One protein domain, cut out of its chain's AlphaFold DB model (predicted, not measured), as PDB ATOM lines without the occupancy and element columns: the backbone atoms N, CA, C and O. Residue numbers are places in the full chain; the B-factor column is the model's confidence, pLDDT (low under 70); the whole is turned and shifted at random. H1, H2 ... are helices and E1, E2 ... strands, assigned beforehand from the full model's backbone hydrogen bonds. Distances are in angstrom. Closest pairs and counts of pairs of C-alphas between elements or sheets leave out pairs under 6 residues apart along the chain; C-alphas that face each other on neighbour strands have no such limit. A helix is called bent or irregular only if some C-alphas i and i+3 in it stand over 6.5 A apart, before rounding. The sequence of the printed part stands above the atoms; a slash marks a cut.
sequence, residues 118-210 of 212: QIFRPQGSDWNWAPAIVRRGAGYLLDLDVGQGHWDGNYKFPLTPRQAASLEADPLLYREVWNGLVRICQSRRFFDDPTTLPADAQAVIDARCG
ATOM      1  N   GLN A 118      56.944 -32.117   3.502       88.44
ATOM      2  CA  GLN A 118      56.061 -31.915   4.661       88.44
ATOM      3  C   GLN A 118      56.182 -30.477   5.196       88.44
ATOM      4  O   GLN A 118      57.181 -30.129   5.819       88.44
ATOM      5  N   ILE A 119      55.134 -29.671   5.010       92.12
ATOM      6  CA  ILE A 119      55.061 -28.272   5.456       92.12
ATOM      7  C   ILE A 119      54.667 -28.177   6.929       92.12
ATOM      8  O   ILE A 119      55.308 -27.469   7.700       92.12
ATOM      9  N   PHE A 120      53.623 -28.902   7.335       92.38
ATOM     10  CA  PHE A 120      53.078 -28.798   8.687       92.38
ATOM     11  C   PHE A 120      52.499 -30.125   9.175       92.38
ATOM     12  O   PHE A 120      51.765 -30.798   8.456       92.38
ATOM     13  N   ARG A 121      52.786 -30.481  10.429       89.69
ATOM     14  CA  ARG A 121      52.118 -31.566  11.155       89.69
ATOM     15  C   ARG A 121      52.088 -31.215  12.645       89.69
ATOM     16  O   ARG A 121      53.173 -31.058  13.217       89.69
ATOM     17  N   PRO A 122      50.911 -31.091  13.288       84.44
ATOM     18  CA  PRO A 122      50.831 -30.858  14.729       84.44
ATOM     19  C   PRO A 122      51.598 -31.925  15.514       84.44
ATOM     20  O   PRO A 122      51.561 -33.104  15.170       84.44
ATOM     21  N   GLN A 123      52.292 -31.510  16.572       83.56
ATOM     22  CA  GLN A 123      53.085 -32.397  17.427       83.56
ATOM     23  C   GLN A 123      52.423 -32.549  18.801       83.56
ATOM     24  O   GLN A 123      51.924 -31.575  19.367       83.56
ATOM     25  N   GLY A 124      52.441 -33.762  19.357       79.81
ATOM     26  CA  GLY A 124      51.942 -34.067  20.703       79.81
ATOM     27  C   GLY A 124      51.252 -35.429  20.792       79.81
ATOM     28  O   GLY A 124      50.878 -36.002  19.772       79.81
ATOM     29  N   SER A 125      51.041 -35.928  22.016       74.94
ATOM     30  CA  SER A 125      50.354 -37.208  22.286       74.94
ATOM     31  C   SER A 125      48.976 -37.301  21.635       74.94
ATOM     32  O   SER A 125      48.574 -38.355  21.150       74.94
ATOM     33  N   ASP A 126      48.274 -36.172  21.606       75.69
ATOM     34  CA  ASP A 126      46.927 -36.032  21.066       75.69
ATOM     35  C   ASP A 126      46.915 -35.999  19.531       75.69
ATOM     36  O   ASP A 126      45.841 -35.976  18.949       75.69
ATOM     37  N   TRP A 127      48.080 -35.987  18.874       76.12
ATOM     38  CA  TRP A 127      48.241 -35.755  17.434       76.12
ATOM     39  C   TRP A 127      48.989 -36.882  16.713       76.12
ATOM     40  O   TRP A 127      49.369 -36.726  15.555       76.12
ATOM     41  N   ASN A 128      49.171 -38.038  17.360       72.31
ATOM     42  CA  ASN A 128      49.932 -39.167  16.807       72.31
ATOM     43  C   ASN A 128      49.465 -39.608  15.402       72.31
ATOM     44  O   ASN A 128      50.281 -40.092  14.625       72.31
ATOM     45  N   TRP A 129      48.173 -39.446  15.072       75.69
ATOM     46  CA  TRP A 129      47.601 -39.690  13.733       75.69
ATOM     47  C   TRP A 129      46.972 -38.422  13.126       75.69
ATOM     48  O   TRP A 129      45.962 -38.483  12.420       75.69
ATOM     49  N   ALA A 130      47.522 -37.249  13.433       84.38
ATOM     50  CA  ALA A 130      47.191 -36.052  12.677       84.38
ATOM     51  C   ALA A 130      47.605 -36.264  11.207       84.38
ATOM     52  O   ALA A 130      48.700 -36.805  10.981       84.38
ATOM     53  N   PRO A 131      46.797 -35.823  10.224       88.62
ATOM     54  CA  PRO A 131      47.277 -35.660   8.859       88.62
ATOM     55  C   PRO A 131      48.473 -34.693   8.826       88.62
ATOM     56  O   PRO A 131      48.843 -34.079   9.830       88.62
ATOM     57  N   ALA A 132      49.097 -34.550   7.665       90.56
ATOM     58  CA  ALA A 132      50.106 -33.529   7.415       90.56
ATOM     59  C   ALA A 132      49.641 -32.597   6.296       90.56
ATOM     60  O   ALA A 132      48.905 -33.003   5.404       90.56
ATOM     61  N   ILE A 133      50.078 -31.342   6.314       92.19
ATOM     62  CA  ILE A 133      50.074 -30.506   5.114       92.19
ATOM     63  C   ILE A 133      51.390 -30.781   4.398       92.19
ATOM     64  O   ILE A 133      52.461 -30.586   4.978       92.19
ATOM     65  N   VAL A 134      51.309 -31.219   3.146       89.62
ATOM     66  CA  VAL A 134      52.463 -31.421   2.268       89.62
ATOM     67  C   VAL A 134      52.380 -30.492   1.059       89.62
ATOM     68  O   VAL A 134      51.295 -30.069   0.651       89.62
ATOM     69  N   ARG A 135      53.533 -30.157   0.483       84.12
ATOM     70  CA  ARG A 135      53.660 -29.379  -0.747       84.12
ATOM     71  C   ARG A 135      54.218 -30.260  -1.852       84.12
ATOM     72  O   ARG A 135      55.209 -30.960  -1.659       84.12
ATOM     73  N   ARG A 136      53.605 -30.153  -3.028       74.94
ATOM     74  CA  ARG A 136      54.029 -30.812  -4.263       74.94
ATOM     75  C   ARG A 136      54.152 -29.760  -5.355       74.94
ATOM     76  O   ARG A 136      53.145 -29.239  -5.836       74.94
ATOM     77  N   GLY A 137      55.381 -29.400  -5.716       72.94
ATOM     78  CA  GLY A 137      55.627 -28.253  -6.592       72.94
ATOM     79  C   GLY A 137      55.010 -26.972  -6.011       72.94
ATOM     80  O   GLY A 137      55.424 -26.509  -4.952       72.94
ATOM     81  N   ALA A 138      54.004 -26.414  -6.691       69.25
ATOM     82  CA  ALA A 138      53.251 -25.242  -6.226       69.25
ATOM     83  C   ALA A 138      51.936 -25.579  -5.486       69.25
ATOM     84  O   ALA A 138      51.294 -24.674  -4.949       69.25
ATOM     85  N   GLY A 139      51.513 -26.848  -5.474       77.25
ATOM     86  CA  GLY A 139      50.269 -27.300  -4.847       77.25
ATOM     87  C   GLY A 139      50.424 -27.604  -3.356       77.25
ATOM     88  O   GLY A 139      51.484 -28.048  -2.912       77.25
ATOM     89  N   TYR A 140      49.344 -27.401  -2.597       83.44
ATOM     90  CA  TYR A 140      49.225 -27.791  -1.190       83.44
ATOM     91  C   TYR A 140      48.225 -28.939  -1.064       83.44
ATOM     92  O   TYR A 140      47.142 -28.890  -1.646       83.44
ATOM     93  N   LEU A 141      48.578 -29.957  -0.284       87.00
ATOM     94  CA  LEU A 141      47.770 -31.153  -0.067       87.00
ATOM     95  C   LEU A 141      47.659 -31.429   1.436       87.00
ATOM     96  O   LEU A 141      48.634 -31.280   2.170       87.00
ATOM     97  N   LEU A 142      46.489 -31.871   1.890       89.00
ATOM     98  CA  LEU A 142      46.309 -32.500   3.193       89.00
ATOM     99  C   LEU A 142      46.504 -34.011   3.016       89.00
ATOM    100  O   LEU A 142      45.655 -34.676   2.422       89.00
ATOM    101  N   ASP A 143      47.632 -34.525   3.494       87.25
ATOM    102  CA  ASP A 143      48.013 -35.935   3.463       87.25
ATOM    103  C   ASP A 143      47.476 -36.657   4.704       87.25
ATOM    104  O   ASP A 143      47.903 -36.407   5.835       87.25
ATOM    105  N   LEU A 144      46.500 -37.529   4.490       80.75
ATOM    106  CA  LEU A 144      45.870 -38.370   5.494       80.75
ATOM    107  C   LEU A 144      46.479 -39.778   5.411       80.75
ATOM    108  O   LEU A 144      45.916 -40.691   4.807       80.75
ATOM    109  N   ASP A 145      47.640 -39.920   6.046       72.75
ATOM    110  CA  ASP A 145      48.302 -41.194   6.341       72.75
ATOM    111  C   ASP A 145      47.595 -41.891   7.522       72.75
ATOM    112  O   ASP A 145      47.606 -41.396   8.655       72.75
ATOM    113  N   VAL A 146      46.931 -43.023   7.255       61.28
ATOM    114  CA  VAL A 146      46.084 -43.750   8.222       61.28
ATOM    115  C   VAL A 146      46.750 -45.065   8.637       61.28
ATOM    116  O   VAL A 146      46.312 -46.160   8.290       61.28
ATOM    117  N   GLY A 147      47.812 -44.970   9.434       51.34
ATOM    118  CA  GLY A 147      48.676 -46.098   9.812       51.34
ATOM    119  C   GLY A 147      48.091 -47.225  10.692       51.34
ATOM    120  O   GLY A 147      48.862 -47.843  11.426       51.34
ATOM    121  N   GLN A 148      46.782 -47.529  10.674       45.50
ATOM    122  CA  GLN A 148      46.228 -48.696  11.387       45.50
ATOM    123  C   GLN A 148      45.229 -49.567  10.604       45.50
ATOM    124  O   GLN A 148      44.080 -49.210  10.363       45.50
ATOM    125  N   GLY A 149      45.639 -50.821  10.382       40.97
ATOM    126  CA  GLY A 149      44.771 -52.007  10.402       40.97
ATOM    127  C   GLY A 149      44.072 -52.394   9.098       40.97
ATOM    128  O   GLY A 149      44.061 -53.575   8.761       40.97
ATOM    129  N   HIS A 150      43.504 -51.429   8.372       41.84
ATOM    130  CA  HIS A 150      42.706 -51.665   7.150       41.84
ATOM    131  C   HIS A 150      42.894 -50.577   6.069       41.84
ATOM    132  O   HIS A 150      42.049 -50.435   5.187       41.84
ATOM    133  N   TRP A 151      43.934 -49.745   6.196       54.25
ATOM    134  CA  TRP A 151      43.997 -48.420   5.569       54.25
ATOM    135  C   TRP A 151      45.373 -48.100   4.970       54.25
ATOM    136  O   TRP A 151      45.925 -47.025   5.164       54.25
ATOM    137  N   ASP A 152      45.922 -49.023   4.191       47.62
ATOM    138  CA  ASP A 152      47.165 -48.888   3.419       47.62
ATOM    139  C   ASP A 152      47.033 -47.953   2.183       47.62
ATOM    140  O   ASP A 152      47.694 -48.119   1.159       47.62
ATOM    141  N   GLY A 153      46.174 -46.931   2.288       54.06
ATOM    142  CA  GLY A 153      45.925 -45.910   1.274       54.06
ATOM    143  C   GLY A 153      46.393 -44.525   1.721       54.06
ATOM    144  O   GLY A 153      45.833 -43.949   2.649       54.06
ATOM    145  N   ASN A 154      47.368 -43.958   1.005       65.62
ATOM    146  CA  ASN A 154      47.788 -42.565   1.177       65.62
ATOM    147  C   ASN A 154      46.750 -41.636   0.523       65.62
ATOM    148  O   ASN A 154      46.738 -41.490  -0.706       65.62
ATOM    149  N   TYR A 155      45.870 -41.024   1.318       75.25
ATOM    150  CA  TYR A 155      44.835 -40.118   0.815       75.25
ATOM    151  C   TYR A 155      45.308 -38.666   0.854       75.25
ATOM    152  O   TYR A 155      45.608 -38.139   1.918       75.25
ATOM    153  N   LYS A 156      45.327 -37.998  -0.303       79.25
ATOM    154  CA  LYS A 156      45.746 -36.596  -0.435       79.25
ATOM    155  C   LYS A 156      44.585 -35.754  -0.944       79.25
ATOM    156  O   LYS A 156      44.035 -36.050  -2.002       79.25
ATOM    157  N   PHE A 157      44.218 -34.723  -0.185       82.50
ATOM    158  CA  PHE A 157      43.121 -33.807  -0.514       82.50
ATOM    159  C   PHE A 157      43.677 -32.414  -0.835       82.50
ATOM    160  O   PHE A 157      44.536 -31.936  -0.093       82.50
ATOM    161  N   PRO A 158      43.235 -31.740  -1.909       79.19
ATOM    162  CA  PRO A 158      43.761 -30.440  -2.289       79.19
ATOM    163  C   PRO A 158      43.387 -29.367  -1.266       79.19
ATOM    164  O   PRO A 158      42.252 -29.279  -0.798       79.19
ATOM    165  N   LEU A 159      44.357 -28.510  -0.964       81.88
ATOM    166  CA  LEU A 159      44.160 -27.287  -0.204       81.88
ATOM    167  C   LEU A 159      44.445 -26.093  -1.112       81.88
ATOM    168  O   LEU A 159      45.473 -26.033  -1.791       81.88
ATOM    169  N   THR A 160      43.583 -25.082  -1.073       85.38
ATOM    170  CA  THR A 160      43.977 -23.762  -1.579       85.38
ATOM    171  C   THR A 160      45.095 -23.179  -0.700       85.38
ATOM    172  O   THR A 160      45.157 -23.491   0.495       85.38
ATOM    173  N   PRO A 161      45.940 -22.262  -1.215       85.00
ATOM    174  CA  PRO A 161      46.964 -21.598  -0.401       85.00
ATOM    175  C   PRO A 161      46.393 -20.913   0.850       85.00
ATOM    176  O   PRO A 161      47.040 -20.884   1.893       85.00
ATOM    177  N   ARG A 162      45.149 -20.412   0.772       87.88
ATOM    178  CA  ARG A 162      44.425 -19.847   1.918       87.88
ATOM    179  C   ARG A 162      44.059 -20.915   2.949       87.88
ATOM    180  O   ARG A 162      44.308 -20.703   4.129       87.88
ATOM    181  N   GLN A 163      43.481 -22.039   2.519       90.38
ATOM    182  CA  GLN A 163      43.109 -23.135   3.421       90.38
ATOM    183  C   GLN A 163      44.348 -23.714   4.123       90.38
ATOM    184  O   GLN A 163      44.311 -23.910   5.334       90.38
ATOM    185  N   ALA A 164      45.455 -23.908   3.394       92.12
ATOM    186  CA  ALA A 164      46.727 -24.347   3.966       92.12
ATOM    187  C   ALA A 164      47.256 -23.361   5.023       92.12
ATOM    188  O   ALA A 164      47.499 -23.763   6.158       92.12
ATOM    189  N   ALA A 165      47.333 -22.065   4.696       91.56
ATOM    190  CA  ALA A 165      47.796 -21.037   5.631       91.56
ATOM    191  C   ALA A 165      46.895 -20.895   6.875       91.56
ATOM    192  O   ALA A 165      47.396 -20.676   7.974       91.56
ATOM    193  N   SER A 166      45.570 -21.035   6.735       93.94
ATOM    194  CA  SER A 166      44.651 -21.027   7.885       93.94
ATOM    195  C   SER A 166      44.822 -22.256   8.781       93.94
ATOM    196  O   SER A 166      44.793 -22.117   9.999       93.94
ATOM    197  N   LEU A 167      45.033 -23.441   8.200       93.62
ATOM    198  CA  LEU A 167      45.262 -24.683   8.945       93.62
ATOM    199  C   LEU A 167      46.620 -24.707   9.665       93.62
ATOM    200  O   LEU A 167      46.716 -25.256  10.758       93.62
ATOM    201  N   GLU A 168      47.653 -24.108   9.074       93.81
ATOM    202  CA  GLU A 168      48.972 -23.939   9.698       93.81
ATOM    203  C   GLU A 168      48.935 -22.922  10.856       93.81
ATOM    204  O   GLU A 168      49.552 -23.138  11.898       93.81
ATOM    205  N   ALA A 169      48.179 -21.828  10.699       94.19
ATOM    206  CA  ALA A 169      48.107 -20.746  11.684       94.19
ATOM    207  C   ALA A 169      47.172 -21.019  12.880       94.19
ATOM    208  O   ALA A 169      47.367 -20.421  13.938       94.19
ATOM    209  N   ASP A 170      46.160 -21.885  12.733       94.00
ATOM    210  CA  ASP A 170      45.153 -22.153  13.769       94.00
ATOM    211  C   ASP A 170      45.052 -23.658  14.121       94.00
ATOM    212  O   ASP A 170      44.344 -24.428  13.460       94.00
ATOM    213  N   PRO A 171      45.703 -24.096  15.220       88.81
ATOM    214  CA  PRO A 171      45.613 -25.471  15.713       88.81
ATOM    215  C   PRO A 171      44.210 -25.918  16.157       88.81
ATOM    216  O   PRO A 171      43.954 -27.122  16.212       88.81
ATOM    217  N   LEU A 172      43.296 -24.996  16.494       91.31
ATOM    218  CA  LEU A 172      41.910 -25.339  16.831       91.31
ATOM    219  C   LEU A 172      41.120 -25.643  15.558       91.31
ATOM    220  O   LEU A 172      40.490 -26.699  15.486       91.31
ATOM    221  N   LEU A 173      41.231 -24.792  14.533       93.88
ATOM    222  CA  LEU A 173      40.678 -25.054  13.199       93.88
ATOM    223  C   LEU A 173      41.207 -26.379  12.632       93.88
ATOM    224  O   LEU A 173      40.431 -27.204  12.140       93.88
ATOM    225  N   TYR A 174      42.512 -26.627  12.780       92.94
ATOM    226  CA  TYR A 174      43.129 -27.898  12.409       92.94
ATOM    227  C   TYR A 174      42.479 -29.085  13.132       92.94
ATOM    228  O   TYR A 174      42.153 -30.101  12.512       92.94
ATOM    229  N   ARG A 175      42.229 -28.952  14.444       90.12
ATOM    230  CA  ARG A 175      41.551 -29.979  15.247       90.12
ATOM    231  C   ARG A 175      40.128 -30.239  14.765       90.12
ATOM    232  O   ARG A 175      39.695 -31.390  14.769       90.12
ATOM    233  N   GLU A 176      39.390 -29.207  14.361       92.69
ATOM    234  CA  GLU A 176      38.032 -29.365  13.832       92.69
ATOM    235  C   GLU A 176      38.013 -30.137  12.508       92.69
ATOM    236  O   GLU A 176      37.206 -31.058  12.359       92.69
ATOM    237  N   VAL A 177      38.922 -29.814  11.579       92.81
ATOM    238  CA  VAL A 177      39.069 -30.545  10.309       92.81
ATOM    239  C   VAL A 177      39.495 -31.989  10.564       92.81
ATOM    240  O   VAL A 177      38.838 -32.909  10.074       92.81
ATOM    241  N   TRP A 178      40.517 -32.215  11.396       89.88
ATOM    242  CA  TRP A 178      40.979 -33.561  11.745       89.88
ATOM    243  C   TRP A 178      39.870 -34.419  12.372       89.88
ATOM    244  O   TRP A 178      39.617 -35.530  11.910       89.88
ATOM    245  N   ASN A 179      39.131 -33.883  13.350       88.50
ATOM    246  CA  ASN A 179      37.978 -34.561  13.951       88.50
ATOM    247  C   ASN A 179      36.884 -34.893  12.920       88.50
ATOM    248  O   ASN A 179      36.220 -35.924  13.038       88.50
ATOM    249  N   GLY A 180      36.665 -34.025  11.927       90.19
ATOM    250  CA  GLY A 180      35.729 -34.274  10.830       90.19
ATOM    251  C   GLY A 180      36.170 -35.441   9.943       90.19
ATOM    252  O   GLY A 180      35.373 -36.343   9.688       90.19
ATOM    253  N   LEU A 181      37.447 -35.472   9.551       87.50
ATOM    254  CA  LEU A 181      38.036 -36.556   8.758       87.50
ATOM    255  C   LEU A 181      37.992 -37.896   9.504       87.50
ATOM    256  O   LEU A 181      37.516 -38.885   8.952       87.50
ATOM    257  N   VAL A 182      38.371 -37.919  10.787       84.75
ATOM    258  CA  VAL A 182      38.277 -39.119  11.638       84.75
ATOM    259  C   VAL A 182      36.843 -39.660  11.685       84.75
ATOM    260  O   VAL A 182      36.643 -40.869  11.575       84.75
ATOM    261  N   ARG A 183      35.828 -38.790  11.781       87.19
ATOM    262  CA  ARG A 183      34.412 -39.204  11.768       87.19
ATOM    263  C   ARG A 183      33.959 -39.778  10.428       87.19
ATOM    264  O   ARG A 183      33.143 -40.697  10.439       87.19
ATOM    265  N   ILE A 184      34.458 -39.267   9.301       85.25
ATOM    266  CA  ILE A 184      34.186 -39.849   7.975       85.25
ATOM    267  C   ILE A 184      34.793 -41.249   7.907       85.25
ATOM    268  O   ILE A 184      34.083 -42.198   7.576       85.25
ATOM    269  N   CYS A 185      36.056 -41.393   8.314       78.75
ATOM    270  CA  CYS A 185      36.751 -42.677   8.314       78.75
ATOM    271  C   CYS A 185      36.117 -43.708   9.270       78.75
ATOM    272  O   CYS A 185      36.144 -44.906   9.014       78.75
ATOM    273  N   GLN A 186      35.491 -43.257  10.358       81.88
ATOM    274  CA  GLN A 186      34.729 -44.107  11.282       81.88
ATOM    275  C   GLN A 186      33.260 -44.310  10.863       81.88
ATOM    276  O   GLN A 186      32.506 -44.988  11.564       81.88
ATOM    277  N   SER A 187      32.813 -43.719   9.749       83.75
ATOM    278  CA  SER A 187      31.417 -43.794   9.324       83.75
ATOM    279  C   SER A 187      31.106 -45.110   8.614       83.75
ATOM    280  O   SER A 187      31.857 -45.581   7.763       83.75
ATOM    281  N   ARG A 188      29.925 -45.673   8.893       82.00
ATOM    282  CA  ARG A 188      29.433 -46.864   8.186       82.00
ATOM    283  C   ARG A 188      29.383 -46.670   6.664       82.00
ATOM    284  O   ARG A 188      29.700 -47.597   5.936       82.00
ATOM    285  N   ARG A 189      29.034 -45.467   6.194       77.94
ATOM    286  CA  ARG A 189      28.991 -45.141   4.761       77.94
ATOM    287  C   ARG A 189      30.354 -45.331   4.096       77.94
ATOM    288  O   ARG A 189      30.394 -45.910   3.021       77.94
ATOM    289  N   PHE A 190      31.434 -44.902   4.747       76.94
ATOM    290  CA  PHE A 190      32.786 -45.150   4.253       76.94
ATOM    291  C   PHE A 190      33.138 -46.647   4.272       76.94
ATOM    292  O   PHE A 190      33.697 -47.152   3.306       76.94
ATOM    293  N   PHE A 191      32.806 -47.370   5.351       75.88
ATOM    294  CA  PHE A 191      33.068 -48.814   5.422       75.88
ATOM    295  C   PHE A 191      32.320 -49.612   4.337       75.88
ATOM    296  O   PHE A 191      32.860 -50.593   3.832       75.88
ATOM    297  N   ASP A 192      31.101 -49.190   3.987       78.50
ATOM    298  CA  ASP A 192      30.280 -49.807   2.941       78.50
ATOM    299  C   ASP A 192      30.736 -49.374   1.517       78.50
ATOM    300  O   ASP A 192      30.656 -50.175   0.584       78.50
ATOM    301  N   ASP A 193      31.240 -48.142   1.336       75.19
ATOM    302  CA  ASP A 193      31.821 -47.619   0.084       75.19
ATOM    303  C   ASP A 193      32.967 -46.605   0.343       75.19
ATOM    304  O   ASP A 193      32.720 -45.410   0.544       75.19
ATOM    305  N   PRO A 194      34.243 -47.034   0.259       69.69
ATOM    306  CA  PRO A 194      35.393 -46.148   0.446       69.69
ATOM    307  C   PRO A 194      35.511 -45.010  -0.577       69.69
ATOM    308  O   PRO A 194      36.251 -44.049  -0.354       69.69
ATOM    309  N   THR A 195      34.798 -45.080  -1.710       71.62
ATOM    310  CA  THR A 195      34.895 -44.065  -2.771       71.62
ATOM    311  C   THR A 195      34.195 -42.749  -2.426       71.62
ATOM    312  O   THR A 195      34.385 -41.766  -3.144       71.62
ATOM    313  N   THR A 196      33.452 -42.670  -1.310       71.81
ATOM    314  CA  THR A 196      32.852 -41.404  -0.847       71.81
ATOM    315  C   THR A 196      33.846 -40.475  -0.147       71.81
ATOM    316  O   THR A 196      33.602 -39.266  -0.095       71.81
ATOM    317  N   LEU A 197      34.981 -41.002   0.338       76.88
ATOM    318  CA  LEU A 197      35.958 -40.251   1.137       76.88
ATOM    319  C   LEU A 197      36.438 -38.942   0.487       76.88
ATOM    320  O   LEU A 197      36.440 -37.946   1.203       76.88
ATOM    321  N   PRO A 198      36.790 -38.864  -0.815       74.88
ATOM    322  CA  PRO A 198      37.264 -37.613  -1.412       74.88
ATOM    323  C   PRO A 198      36.240 -36.475  -1.326       74.88
ATOM    324  O   PRO A 198      36.586 -35.358  -0.949       74.88
ATOM    325  N   ALA A 199      34.967 -36.764  -1.613       76.81
ATOM    326  CA  ALA A 199      33.902 -35.765  -1.584       76.81
ATOM    327  C   ALA A 199      33.517 -35.375  -0.148       76.81
ATOM    328  O   ALA A 199      33.347 -34.190   0.147       76.81
ATOM    329  N   ASP A 200      33.407 -36.358   0.752       83.75
ATOM    330  CA  ASP A 200      33.065 -36.109   2.154       83.75
ATOM    331  C   ASP A 200      34.201 -35.340   2.872       83.75
ATOM    332  O   ASP A 200      33.933 -34.410   3.637       83.75
ATOM    333  N   ALA A 201      35.470 -35.659   2.581       84.38
ATOM    334  CA  ALA A 201      36.644 -34.971   3.126       84.38
ATOM    335  C   ALA A 201      36.754 -33.524   2.628       84.38
ATOM    336  O   ALA A 201      36.915 -32.612   3.444       84.38
ATOM    337  N   GLN A 202      36.598 -33.288   1.319       83.00
ATOM    338  CA  GLN A 202      36.619 -31.930   0.766       83.00
ATOM    339  C   GLN A 202      35.495 -31.070   1.360       83.00
ATOM    340  O   GLN A 202      35.726 -29.921   1.730       83.00
ATOM    341  N   ALA A 203      34.298 -31.637   1.553       86.38
ATOM    342  CA  ALA A 203      33.188 -30.933   2.189       86.38
ATOM    343  C   ALA A 203      33.490 -30.516   3.644       86.38
ATOM    344  O   ALA A 203      33.049 -29.447   4.069       86.38
ATOM    345  N   VAL A 204      34.257 -31.311   4.404       91.38
ATOM    346  CA  VAL A 204      34.726 -30.938   5.753       91.38
ATOM    347  C   VAL A 204      35.744 -29.799   5.701       91.38
ATOM    348  O   VAL A 204      35.620 -28.854   6.482       91.38
ATOM    349  N   ILE A 205      36.718 -29.865   4.788       89.12
ATOM    350  CA  ILE A 205      37.738 -28.818   4.603       89.12
ATOM    351  C   ILE A 205      37.058 -27.491   4.238       89.12
ATOM    352  O   ILE A 205      37.241 -26.486   4.927       89.12
ATOM    353  N   ASP A 206      36.196 -27.498   3.221       88.81
ATOM    354  CA  ASP A 206      35.484 -26.316   2.731       88.81
ATOM    355  C   ASP A 206      34.534 -25.712   3.777       88.81
ATOM    356  O   ASP A 206      34.395 -24.490   3.862       88.81
ATOM    357  N   ALA A 207      33.873 -26.543   4.592       91.25
ATOM    358  CA  ALA A 207      32.952 -26.077   5.632       91.25
ATOM    359  C   ALA A 207      33.659 -25.391   6.814       91.25
ATOM    360  O   ALA A 207      33.016 -24.642   7.549       91.25
ATOM    361  N   ARG A 208      34.956 -25.659   7.017       91.94
ATOM    362  CA  ARG A 208      35.753 -25.131   8.138       91.94
ATOM    363  C   ARG A 208      36.668 -23.994   7.705       91.94
ATOM    364  O   ARG A 208      36.688 -22.944   8.339       91.94
ATOM    365  N   CYS A 209      37.376 -24.181   6.599       89.19
ATOM    366  CA  CYS A 209      38.360 -23.233   6.084       89.19
ATOM    367  C   CYS A 209      37.778 -22.270   5.027       89.19
ATOM    368  O   CYS A 209      38.458 -21.337   4.596       89.19
ATOM    369  N   GLY A 210      36.520 -22.482   4.625       82.62
ATOM    370  CA  GLY A 210      35.847 -21.764   3.545       82.62
ATOM    371  C   GLY A 210      36.108 -22.385   2.171       82.62
ATOM    372  O   GLY A 210      37.127 -23.042   1.950       82.62
TER     373      GLY A 210
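This is residues 118 to 210 of the 212 residues of an uncharacterized protein of Saccharothrix espanaensis (strain ATCC 51144 / DSM 44229 / JCM 9112 / NBRC 15066 / NRRL 15764) (UniProt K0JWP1). A strongly twisted antiparallel sheet of four strands has H1 and H4 over one face and no named helix over the other. H2 packs alongside H4, running the opposite way and off the sheet, with short H3 at the turn between them; residues 121 to 131 and 145 to 154 loop away from the strands. The 93 printed residues include four named strands, then four named helices, E1 E2 E3 E4 H1 H2 H3 H4, and the sheet's order is E1, E2, E3, E4. The class is mixed, helices and strands; the whole is compact, with a radius of gyration of the C-alphas of 12.6 A and spans of 34 by 28 by 25 A.

E1, residues 118 to 120, begins at C-alpha 118 (56.061, -31.915, 4.661) and is 5.9 A long. E2 is residues 132 to 136, 12.6 A; E3, 139 to 144, 15.8 A; E4, 155 to 159, 12.9 A. H1 is residues 161 to 169, 12.2 A. H2, residues 171 to 185, begins at C-alpha 171 (45.613, -25.471, 15.713) and is 20.7 A long. H3 is residues 188 to 192, 6.1 A. H4, residues 194 to 209, is 23.8 A long and ends at C-alpha 209 (38.360, -23.233, 6.084); it is irregular, with C-alphas 195 and 198 7.0 A apart.

E1 to E4 form a meander, each strand the antiparallel neighbour of the one before. Within hydrogen-bond range are N 119 and O 133 at 2.8 A between E1 and E2, N 134 and O 141 at 2.8 A between E2 and E3, and N 142 and O 157 at 2.8 A between E3 and E4. H1 and H4 are on the same face, two layers of helices and sheet. H1 is over E2 and E3 at a height over the sheet of 9.1 A. H4 is over E4 at a height of 9.2 A and only just along the strands, at 29 degrees to E4 on the local plane. H2 and H4 touch, closest at the C-alphas of Leu 181 and Ala 201, 6.0 A, at a shallow tilt of 21 degrees, opposite ways. H1 and H2 touch only at the corner, closest at the C-alphas of Leu 167 and Tyr 174, 5.2 A. Every O i to N i+4 pair is within hydrogen-bond range in H1, H2 and H3, and 10 of 12 in H4.

The two C-alphas farthest apart, of Gly 137 and Arg 188, are 35.4 A apart. The printed part has no cut. The link E1 to E2, 11 residues, is long. The mean pLDDT of the printed part is 81.1, and residue 138, residues 146 to 154 and residue 194 are under 70.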